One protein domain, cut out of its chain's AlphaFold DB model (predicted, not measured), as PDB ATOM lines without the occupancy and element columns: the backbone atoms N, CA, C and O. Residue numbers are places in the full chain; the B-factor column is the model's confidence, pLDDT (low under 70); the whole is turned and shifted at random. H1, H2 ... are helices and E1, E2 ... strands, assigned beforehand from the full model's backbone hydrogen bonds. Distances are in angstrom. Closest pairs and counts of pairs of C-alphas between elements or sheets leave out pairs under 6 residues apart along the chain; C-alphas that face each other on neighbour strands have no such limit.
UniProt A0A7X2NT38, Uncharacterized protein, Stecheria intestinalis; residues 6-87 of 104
ATOM      1  N   ASN A   6     126.318 -61.271 248.354       89.75
ATOM      2  CA  ASN A   6     125.580 -61.481 249.603       89.75
ATOM      3  C   ASN A   6     124.744 -62.760 249.561       89.75
ATOM      4  O   ASN A   6     124.656 -63.477 250.554       89.75
ATOM      5  N   GLU A   7     124.161 -63.058 248.407       92.00
ATOM      6  CA  GLU A   7     123.380 -64.268 248.185       92.00
ATOM      7  C   GLU A   7     124.268 -65.513 248.208       92.00
ATOM      8  O   GLU A   7     123.950 -66.468 248.915       92.00
ATOM      9  N   VAL A   8     125.436 -65.464 247.553       91.50
ATOM     10  CA  VAL A   8     126.458 -66.519 247.648       91.50
ATOM     11  C   VAL A   8     126.859 -66.739 249.106       91.50
ATOM     12  O   VAL A   8     126.772 -67.863 249.597       91.50
ATOM     13  N   ARG A   9     127.226 -65.675 249.836       91.19
ATOM     14  CA  ARG A   9     127.611 -65.756 251.256       91.19
ATOM     15  C   ARG A   9     126.501 -66.347 252.120       91.19
ATOM     16  O   ARG A   9     126.779 -67.193 252.962       91.19
ATOM     17  N   SER A  10     125.257 -65.923 251.909       92.19
ATOM     18  CA  SER A  10     124.104 -66.434 252.653       92.19
ATOM     19  C   SER A  10     123.843 -67.909 252.365       92.19
ATOM     20  O   SER A  10     123.425 -68.633 253.262       92.19
ATOM     21  N   ARG A  11     124.063 -68.350 251.124       93.00
ATOM     22  CA  ARG A  11     123.814 -69.724 250.683       93.00
ATOM     23  C   ARG A  11     124.829 -70.706 251.251       93.00
ATOM     24  O   ARG A  11     124.457 -71.818 251.612       93.00
ATOM     25  N   ILE A  12     126.092 -70.291 251.325       92.44
ATOM     26  CA  ILE A  12     127.195 -71.148 251.773       92.44
ATOM     27  C   ILE A  12     127.484 -71.030 253.268       92.44
ATOM     28  O   ILE A  12     128.253 -71.833 253.783       92.44
ATOM     29  N   SER A  13     126.886 -70.058 253.967       91.81
ATOM     30  CA  SER A  13     127.141 -69.801 255.391       91.81
ATOM     31  C   SER A  13     127.072 -71.035 256.301       91.81
ATOM     32  O   SER A  13     127.902 -71.093 257.205       91.81
ATOM     33  N   PRO A  14     126.209 -72.054 256.073       93.38
ATOM     34  CA  PRO A  14     126.194 -73.255 256.913       93.38
ATOM     35  C   PRO A  14     127.465 -74.109 256.811       93.38
ATOM     36  O   PRO A  14     127.722 -74.924 257.691       93.38
ATOM     37  N   TYR A  15     128.244 -73.939 255.740       90.81
ATOM     38  CA  TYR A  15     129.474 -74.685 255.460       90.81
ATOM     39  C   TYR A  15     130.741 -73.887 255.782       90.81
ATOM     40  O   TYR A  15     131.849 -74.409 255.652       90.81
ATOM     41  N   ILE A  16     130.593 -72.614 256.160       90.19
ATOM     42  CA  ILE A  16     131.715 -71.762 256.532       90.19
ATOM     43  C   ILE A  16     131.949 -71.898 258.030       90.19
ATOM     44  O   ILE A  16     131.097 -71.563 258.850       90.19
ATOM     45  N   HIS A  17     133.148 -72.339 258.379       88.06
ATOM     46  CA  HIS A  17     133.571 -72.563 259.749       88.06
ATOM     47  C   HIS A  17     134.641 -71.547 260.144       88.06
ATOM     48  O   HIS A  17     135.439 -71.097 259.322       88.06
ATOM     49  N   GLY A  18     134.682 -71.202 261.433       73.94
ATOM     50  CA  GLY A  18     135.659 -70.256 261.970       73.94
ATOM     51  C   GLY A  18     135.378 -68.814 261.541       73.94
ATOM     52  O   GLY A  18     135.435 -68.440 260.371       73.94
ATOM     53  N   SER A  19     135.083 -67.967 262.514       57.50
ATOM     54  CA  SER A  19     134.851 -66.547 262.281       57.50
ATOM     55  C   SER A  19     135.718 -65.705 263.210       57.50
ATOM     56  O   SER A  19     135.159 -64.908 263.939       57.50
ATOM     57  N   PHE A  20     137.051 -65.882 263.247       49.88
ATOM     58  CA  PHE A  20     137.953 -64.952 263.960       49.88
ATOM     59  C   PHE A  20     139.437 -65.024 263.530       49.88
ATOM     60  O   PHE A  20     139.933 -66.080 263.159       49.88
ATOM     61  N   ARG A  21     140.103 -63.855 263.642       48.44
ATOM     62  CA  ARG A  21     141.518 -63.424 263.448       48.44
ATOM     63  C   ARG A  21     142.348 -63.968 262.272       48.44
ATOM     64  O   ARG A  21     143.100 -63.184 261.707       48.44
ATOM     65  N   GLU A  22     142.209 -65.230 261.885       55.44
ATOM     66  CA  GLU A  22     142.997 -65.872 260.815       55.44
ATOM     67  C   GLU A  22     142.182 -66.179 259.548       55.44
ATOM     68  O   GLU A  22     142.722 -66.698 258.577       55.44
ATOM     69  N   GLY A  23     140.898 -65.807 259.526       69.56
ATOM     70  CA  GLY A  23     140.006 -65.983 258.379       69.56
ATOM     71  C   GLY A  23     138.916 -67.023 258.625       69.56
ATOM     72  O   GLY A  23     138.671 -67.431 259.762       69.56
ATOM     73  N   SER A  24     138.237 -67.409 257.549       87.25
ATOM     74  CA  SER A  24     137.219 -68.459 257.545       87.25
ATOM     75  C   SER A  24     137.696 -69.649 256.727       87.25
ATOM     76  O   SER A  24     138.445 -69.485 255.762       87.25
ATOM     77  N   TYR A  25     137.243 -70.838 257.104       88.31
ATOM     78  CA  TYR A  25     137.611 -72.079 256.443       88.31
ATOM     79  C   TYR A  25     136.380 -72.892 256.050       88.31
ATOM     80  O   TYR A  25     135.276 -72.683 256.551       88.31
ATOM     81  N   VAL A  26     136.590 -73.833 255.143       89.19
ATOM     82  CA  VAL A  26     135.621 -74.853 254.742       89.19
ATOM     83  C   VAL A  26     136.248 -76.220 254.960       89.19
ATOM     84  O   VAL A  26     137.455 -76.395 254.765       89.19
ATOM     85  N   ASN A  27     135.451 -77.197 255.386       89.31
ATOM     86  CA  ASN A  27     135.946 -78.567 255.398       89.31
ATOM     87  C   ASN A  27     135.964 -79.107 253.966       89.31
ATOM     88  O   ASN A  27     135.051 -78.851 253.184       89.31
ATOM     89  N   GLU A  28     136.968 -79.916 253.649       86.38
ATOM     90  CA  GLU A  28     137.094 -80.641 252.380       86.38
ATOM     91  C   GLU A  28     135.825 -81.448 252.063       86.38
ATOM     92  O   GLU A  28     135.339 -81.450 250.935       86.38
ATOM     93  N   SER A  29     135.222 -82.056 253.088       85.81
ATOM     94  CA  SER A  29     133.971 -82.803 252.959       85.81
ATOM     95  C   SER A  29     132.771 -81.942 252.564       85.81
ATOM     96  O   SER A  29     131.787 -82.493 252.089       85.81
ATOM     97  N   ASP A  30     132.815 -80.624 252.761       88.06
ATOM     98  CA  ASP A  30     131.695 -79.719 252.481       88.06
ATOM     99  C   ASP A  30     131.780 -79.086 251.077       88.06
ATOM    100  O   ASP A  30     130.796 -78.509 250.612       88.06
ATOM    101  N   LEU A  31     132.907 -79.232 250.364       85.69
ATOM    102  CA  LEU A  31     133.139 -78.589 249.060       85.69
ATOM    103  C   LEU A  31     132.084 -78.970 248.011       85.69
ATOM    104  O   LEU A  31     131.546 -78.093 247.336       85.69
ATOM    105  N   HIS A  32     131.722 -80.256 247.937       82.56
ATOM    106  CA  HIS A  32     130.689 -80.750 247.017       82.56
ATOM    107  C   HIS A  32     129.333 -80.080 247.254       82.56
ATOM    108  O   HIS A  32     128.685 -79.608 246.326       82.56
ATOM    109  N   ARG A  33     128.935 -79.960 248.525       86.12
ATOM    110  CA  ARG A  33     127.648 -79.366 248.911       86.12
ATOM    111  C   ARG A  33     127.610 -77.884 248.588       86.12
ATOM    112  O   ARG A  33     126.557 -77.359 248.229       86.12
ATOM    113  N   ILE A  34     128.751 -77.206 248.713       88.44
ATOM    114  CA  ILE A  34     128.875 -75.800 248.337       88.44
ATOM    115  C   ILE A  34     128.725 -75.640 246.818       88.44
ATOM    116  O   ILE A  34     127.963 -74.774 246.389       88.44
ATOM    117  N   ALA A  35     129.390 -76.471 246.013       86.06
ATOM    118  CA  ALA A  35     129.250 -76.435 244.557       86.06
ATOM    119  C   ALA A  35     127.812 -76.700 244.109       86.06
ATOM    120  O   ALA A  35     127.237 -75.882 243.390       86.06
ATOM    121  N   GLU A  36     127.176 -77.756 244.621       87.12
ATOM    122  CA  GLU A  36     125.771 -78.058 244.329       87.12
ATOM    123  C   GLU A  36     124.838 -76.901 244.713       87.12
ATOM    124  O   GLU A  36     123.940 -76.536 243.950       87.12
ATOM    125  N   ALA A  37     125.066 -76.268 245.868       88.81
ATOM    126  CA  ALA A  37     124.256 -75.144 246.330       88.81
ATOM    127  C   ALA A  37     124.378 -73.889 245.444       88.81
ATOM    128  O   ALA A  37     123.482 -73.030 245.491       88.81
ATOM    129  N   LEU A  38     125.465 -73.776 244.671       90.62
ATOM    130  CA  LEU A  38     125.779 -72.648 243.792       90.62
ATOM    131  C   LEU A  38     125.574 -72.943 242.298       90.62
ATOM    132  O   LEU A  38     125.486 -71.992 241.525       90.62
ATOM    133  N   ARG A  39     125.419 -74.211 241.896       87.94
ATOM    134  CA  ARG A  39     125.299 -74.661 240.491       87.94
ATOM    135  C   ARG A  39     124.201 -73.956 239.689       87.94
ATOM    136  O   ARG A  39     124.300 -73.817 238.478       87.94
ATOM    137  N   GLY A  40     123.146 -73.479 240.352       87.31
ATOM    138  CA  GLY A  40     122.058 -72.732 239.707       87.31
ATOM    139  C   GLY A  40     122.417 -71.304 239.267       87.31
ATOM    140  O   GLY A  40     121.585 -70.636 238.639       87.31
ATOM    141  N   TYR A  41     123.607 -70.807 239.622       91.38
ATOM    142  CA  TYR A  41     124.048 -69.455 239.309       91.38
ATOM    143  C   TYR A  41     125.047 -69.420 238.148       91.38
ATOM    144  O   TYR A  41     126.213 -69.759 238.298       91.38
ATOM    145  N   ASP A  42     124.620 -68.871 237.016       90.50
ATOM    146  CA  ASP A  42     125.388 -68.824 235.762       90.50
ATOM    147  C   ASP A  42     126.592 -67.869 235.845       90.50
ATOM    148  O   ASP A  42     127.449 -67.832 234.966       90.50
ATOM    149  N   ASN A  43     126.620 -67.020 236.873       93.06
ATOM    150  CA  ASN A  43     127.683 -66.053 237.107       93.06
ATOM    151  C   ASN A  43     128.579 -66.423 238.293       93.06
ATOM    152  O   ASN A  43     129.372 -65.580 238.718       93.06
ATOM    153  N   VAL A  44     128.437 -67.624 238.848       91.12
ATOM    154  CA  VAL A  44     129.263 -68.116 239.949       91.12
ATOM    155  C   VAL A  44     130.090 -69.289 239.453       91.12
ATOM    156  O   VAL A  44     129.583 -70.187 238.798       91.12
ATOM    157  N   THR A  45     131.375 -69.269 239.775       88.69
ATOM    158  CA  THR A  45     132.298 -70.380 239.535       88.69
ATOM    159  C   THR A  45     132.990 -70.718 240.843       88.69
ATOM    160  O   THR A  45     133.292 -69.824 241.640       88.69
ATOM    161  N   VAL A  46     133.203 -72.004 241.081       86.44
ATOM    162  CA  VAL A  46     133.921 -72.524 242.244       86.44
ATOM    163  C   VAL A  46     135.198 -73.182 241.752       86.44
ATOM    164  O   VAL A  46     135.193 -73.820 240.709       86.44
ATOM    165  N   SER A  47     136.297 -72.986 242.464       85.50
ATOM    166  CA  SER A  47     137.570 -73.623 242.142       85.50
ATOM    167  C   SER A  47     138.436 -73.754 243.385       85.50
ATOM    168  O   SER A  47     138.184 -73.129 244.417       85.50
ATOM    169  N   VAL A  48     139.480 -74.567 243.293       83.81
ATOM    170  CA  VAL A  48     140.524 -74.655 244.313       83.81
ATOM    171  C   VAL A  48     141.794 -74.021 243.749       83.81
ATOM    172  O   VAL A  48     142.098 -74.134 242.564       83.81
ATOM    173  N   GLY A  49     142.532 -73.286 244.574       80.06
ATOM    174  CA  GLY A  49     143.751 -72.616 244.137       80.06
ATOM    175  C   GLY A  49     144.758 -72.446 245.258       80.06
ATOM    176  O   GLY A  49     144.451 -72.636 246.429       80.06
ATOM    177  N   LYS A  50     145.986 -72.068 244.903       79.81
ATOM    178  CA  LYS A  50     147.039 -71.814 245.893       79.81
ATOM    179  C   LYS A  50     146.658 -70.650 246.808       79.81
ATOM    180  O   LYS A  50     146.137 -69.622 246.346       79.81
ATOM    181  N   ASN A  51     146.951 -70.818 248.093       76.50
ATOM    182  CA  ASN A  51     146.851 -69.754 249.075       76.50
ATOM    183  C   ASN A  51     147.857 -68.644 248.734       76.50
ATOM    184  O   ASN A  51     149.010 -68.908 248.411       76.50
ATOM    185  N   VAL A  52     147.403 -67.389 248.772       69.38
ATOM    186  CA  VAL A  52     148.217 -66.227 248.357       69.38
ATOM    187  C   VAL A  52     149.233 -65.820 249.430       69.38
ATOM    188  O   VAL A  52     150.193 -65.116 249.135       69.38
ATOM    189  N   LEU A  53     149.014 -66.230 250.679       69.19
ATOM    190  CA  LEU A  53     149.810 -65.836 251.840       69.19
ATOM    191  C   LEU A  53     150.787 -66.931 252.288       69.19
ATOM    192  O   LEU A  53     151.810 -66.603 252.879       69.19
ATOM    193  N   ASN A  54     150.485 -68.203 252.008       65.75
ATOM    194  CA  ASN A  54     151.304 -69.350 252.397       65.75
ATOM    195  C   ASN A  54     151.544 -70.288 251.207       65.75
ATOM    196  O   ASN A  54     150.654 -71.051 250.818       65.75
ATOM    197  N   ASP A  55     152.775 -70.292 250.692       64.94
ATOM    198  CA  ASP A  55     153.233 -71.317 249.754       64.94
ATOM    199  C   ASP A  55     153.119 -72.700 250.421       64.94
ATOM    200  O   ASP A  55     153.689 -72.946 251.484       64.94
ATOM    201  N   GLY A  56     152.326 -73.594 249.825       69.44
ATOM    202  CA  GLY A  56     152.072 -74.944 250.348       69.44
ATOM    203  C   GLY A  56     150.620 -75.245 250.737       69.44
ATOM    204  O   GLY A  56     150.307 -76.409 250.975       69.44
ATOM    205  N   GLN A  57     149.732 -74.246 250.805       80.69
ATOM    206  CA  GLN A  57     148.332 -74.412 251.245       80.69
ATOM    207  C   GLN A  57     147.325 -74.156 250.116       80.69
ATOM    208  O   GLN A  57     147.609 -73.415 249.171       80.69
ATOM    209  N   LEU A  58     146.145 -74.776 250.223       80.69
ATOM    210  CA  LEU A  58     145.043 -74.619 249.272       80.69
ATOM    211  C   LEU A  58     143.908 -73.757 249.842       80.69
ATOM    212  O   LEU A  58     143.482 -73.926 250.987       80.69
ATOM    213  N   ASP A  59     143.389 -72.884 248.985       86.06
ATOM    214  CA  ASP A  59     142.180 -72.101 249.188       86.06
ATOM    215  C   ASP A  59     141.056 -72.640 248.306       86.06
ATOM    216  O   ASP A  59     141.251 -72.927 247.124       86.06
ATOM    217  N   PHE A  60     139.848 -72.661 248.854       87.38
ATOM    218  CA  PHE A  60     138.620 -72.735 248.085       87.38
ATOM    219  C   PHE A  60     138.217 -71.328 247.644       87.38
ATOM    220  O   PHE A  60     138.124 -70.401 248.456       87.38
ATOM    221  N   ILE A  61     137.995 -71.158 246.346       89.25
ATOM    222  CA  ILE A  61     137.774 -69.876 245.690       89.25
ATOM    223  C   ILE A  61     136.395 -69.889 245.043       89.25
ATOM    224  O   ILE A  61     136.095 -70.725 244.199       89.25
ATOM    225  N   ILE A  62     135.565 -68.910 245.391       90.12
ATOM    226  CA  ILE A  62     134.272 -68.690 244.742       90.12
ATOM    227  C   ILE A  62     134.349 -67.360 244.007       90.12
ATOM    228  O   ILE A  62     134.526 -66.310 244.631       90.12
ATOM    229  N   SER A  63     134.232 -67.395 242.685       90.81
ATOM    230  CA  SER A  63     134.261 -66.204 241.842       90.81
ATOM    231  C   SER A  63     132.853 -65.851 241.382       90.81
ATOM    232  O   SER A  63     132.167 -66.667 240.773       90.81
ATOM    233  N   THR A  64     132.422 -64.622 241.653       91.50
ATOM    234  CA  THR A  64     131.146 -64.074 241.183       91.50
ATOM    235  C   THR A  64     131.415 -63.013 240.124       91.50
ATOM    236  O   THR A  64     132.026 -61.977 240.401       91.50
ATOM    237  N   SER A  65     130.952 -63.273 238.907       89.44
ATOM    238  CA  SER A  65     131.129 -62.414 237.742       89.44
ATOM    239  C   SER A  65     129.950 -61.453 237.577       89.44
ATOM    240  O   SER A  65     128.781 -61.800 237.748       89.44
ATOM    241  N   SER A  66     130.256 -60.217 237.206       82.38
ATOM    242  CA  SER A  66     129.299 -59.186 236.806       82.38
ATOM    243  C   SER A  66     129.834 -58.465 235.567       82.38
ATOM    244  O   SER A  66     131.020 -58.557 235.266       82.38
ATOM    245  N   PHE A  67     128.970 -57.741 234.848       71.69
ATOM    246  CA  PHE A  67     129.275 -57.156 233.532       71.69
ATOM    247  C   PHE A  67     130.543 -56.273 233.498       71.69
ATOM    248  O   PHE A  67     131.137 -56.121 232.439       71.69
ATOM    249  N   LEU A  68     130.983 -55.727 234.643       74.75
ATOM    250  CA  LEU A  68     132.175 -54.868 234.752       74.75
ATOM    251  C   LEU A  68     133.132 -55.250 235.895       74.75
ATOM    252  O   LEU A  68     134.121 -54.556 236.118       74.75
ATOM    253  N   SER A  69     132.853 -56.308 236.660       79.44
ATOM    254  CA  SER A  69     133.717 -56.696 237.782       79.44
ATOM    255  C   SER A  69     133.598 -58.176 238.115       79.44
ATOM    256  O   SER A  69     132.525 -58.766 237.987       79.44
ATOM    257  N   SER A  70     134.692 -58.771 238.580       83.19
ATOM    258  CA  SER A  70     134.670 -60.082 239.224       83.19
ATOM    259  C   SER A  70     135.078 -59.917 240.680       83.19
ATOM    260  O   SER A  70     136.010 -59.177 241.001       83.19
ATOM    261  N   LYS A  71     134.352 -60.584 241.570       87.31
ATOM    262  CA  LYS A  71     134.685 -60.654 242.991       87.31
ATOM    263  C   LYS A  71     135.053 -62.078 243.349       87.31
ATOM    264  O   LYS A  71     134.469 -63.011 242.807       87.31
ATOM    265  N   LYS A  72     136.010 -62.234 244.261       89.69
ATOM    266  CA  LYS A  72     136.483 -63.540 244.723       89.69
ATOM    267  C   LYS A  72     136.327 -63.643 246.230       89.69
ATOM    268  O   LYS A  72     136.828 -62.789 246.959       89.69
ATOM    269  N   LEU A  73     135.654 -64.692 246.675       89.50
ATOM    270  CA  LEU A  73     135.667 -65.148 248.057       89.50
ATOM    271  C   LEU A  73     136.716 -66.248 248.172       89.50
ATOM    272  O   LEU A  73     136.805 -67.094 247.285       89.50
ATOM    273  N   ARG A  74     137.514 -66.214 249.236       89.25
ATOM    274  CA  ARG A  74     138.540 -67.219 249.514       89.25
ATOM    275  C   ARG A  74     138.339 -67.777 250.908       89.25
ATOM    276  O   ARG A  74     138.120 -67.006 251.845       89.25
ATOM    277  N   TYR A  75     138.442 -69.091 251.013       88.25
ATOM    278  CA  TYR A  75     138.323 -69.834 252.256       88.25
ATOM    279  C   TYR A  75     139.458 -70.841 252.341       88.25
ATOM    280  O   TYR A  75     139.760 -71.510 251.360       88.25
ATOM    281  N   GLU A  76     140.070 -70.970 253.510       88.69
ATOM    282  CA  GLU A  76     141.052 -72.026 253.744       88.69
ATOM    283  C   GLU A  76     140.368 -73.397 253.660       88.69
ATOM    284  O   GLU A  76     139.261 -73.568 254.174       88.69
ATOM    285  N   ILE A  77     141.019 -74.387 253.049       87.31
ATOM    286  CA  ILE A  77     140.514 -75.763 253.059       87.31
ATOM    287  C   ILE A  77     141.100 -76.496 254.262       87.31
ATOM    288  O   ILE A  77     142.317 -76.515 254.465       87.31
ATOM    289  N   ARG A  78     140.238 -77.144 255.048       87.81
ATOM    290  CA  ARG A  78     140.656 -78.038 256.132       87.81
ATOM    291  C   ARG A  78     140.165 -79.458 255.927       87.81
ATOM    292  O   ARG A  78     139.040 -79.684 255.505       87.81
ATOM    293  N   SER A  79     140.994 -80.418 256.311       83.62
ATOM    294  CA  SER A  79     140.621 -81.824 256.419       83.62
ATOM    295  C   SER A  79     140.873 -82.266 257.852       83.62
ATOM    296  O   SER A  79     141.984 -82.119 258.358       83.62
ATOM    297  N   HIS A  80     139.834 -82.743 258.542       82.00
ATOM    298  CA  HIS A  80     139.930 -83.174 259.944       82.00
ATOM    299  C   HIS A  80     140.554 -82.112 260.876       82.00
ATOM    300  O   HIS A  80     141.344 -82.422 261.765       82.00
ATOM    301  N   GLY A  81     140.235 -80.832 260.649       77.50
ATOM    302  CA  GLY A  81     140.756 -79.704 261.431       77.50
ATOM    303  C   GLY A  81     142.181 -79.258 261.076       77.50
ATOM    304  O   GLY A  81     142.613 -78.212 261.561       77.50
ATOM    305  N   MET A  82     142.884 -79.982 260.201       81.44
ATOM    306  CA  MET A  82     144.210 -79.619 259.699       81.44
ATOM    307  C   MET A  82     144.105 -78.868 258.372       81.44
ATOM    308  O   MET A  82     143.266 -79.195 257.534       81.44
ATOM    309  N   ARG A  83     144.964 -77.859 258.170       82.75
ATOM    310  CA  ARG A  83     145.054 -77.138 256.892       82.75
ATOM    311  C   ARG A  83     145.429 -78.113 255.785       82.75
ATOM    312  O   ARG A  83     146.390 -78.865 255.936       82.75
ATOM    313  N   LYS A  84     144.692 -78.082 254.678       78.25
ATOM    314  CA  LYS A  84     145.025 -78.880 253.503       78.25
ATOM    315  C   LYS A  84     146.273 -78.280 252.857       78.25
ATOM    316  O   LYS A  84     146.257 -77.156 252.348       78.25
ATOM    317  N   THR A  85     147.364 -79.029 252.922       75.69
ATOM    318  CA  THR A  85     148.591 -78.747 252.184       75.69
ATOM    319  C   THR A  85     148.613 -79.570 250.904       75.69
ATOM    320  O   THR A  85     148.023 -80.648 250.855       75.69
ATOM    321  N   TYR A  86     149.295 -79.080 249.869       70.69
ATOM    322  CA  TYR A  86     149.626 -79.918 248.719       70.69
ATOM    323  C   TYR A  86     151.005 -80.553 248.950       70.69
ATOM    324  O   TYR A  86     151.957 -79.866 249.323       70.69
ATOM    325  N   TYR A  87     151.114 -81.866 248.756       56.38
ATOM    326  CA  TYR A  87     152.398 -82.552 248.620       56.38
ATOM    327  C   TYR A  87     152.530 -82.924 247.143       56.38
ATOM    328  O   TYR A  87     151.712 -83.679 246.634       56.38
TER     329      TYR A  87
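What this domain is: This is residues 6 to 87 of the 104 residues of an uncharacterized protein of Stecheria intestinalis (UniProt A0A7X2NT38). A strongly twisted, curled sheet of four strands has two helices, H1 and H2, packed side by side over one face. The printed part has 82 residues, with H1, E1, H2, E2, E3, E4 along it; the mixed sheet runs E1 E4 E3 E2. The class is mixed, helices and strands; compact, radius of gyration of the C-alphas 12.6 A, spans 35 by 25 by 24 A.

Where its parts are: H1, residues 6 to 15, begins at C-alpha 6 (125.580, -61.481, 249.603). E1 is residues 25 to 27, H2 28 to 38, E2 44 to 50, E3 58 to 66, 25.3 A long, and E4 69 to 79, 32.0 A, ending at C-alpha 79 (140.621, -81.824, 256.419).

How they stand to each other: E2, E3 and E4 form a meander, each strand the antiparallel neighbour of the one before; N 47 and O 61 are 2.9 A apart, N 62 and O 73 2.9 A. E1 is parallel to E4, with N 26 and O 76 2.9 A apart. H1 and H2 touch, closest at the C-alphas of Ile 12 and Ile 34, 6.0 A. O i to N i+4 pairs are within hydrogen-bond range in 4 of 6 in H1 and 5 of 7 in H2.

The domain as a whole: The printed part has no cut and no long link; pLDDT is under 70 at residues 19 to 23, 52 to 56 and 87.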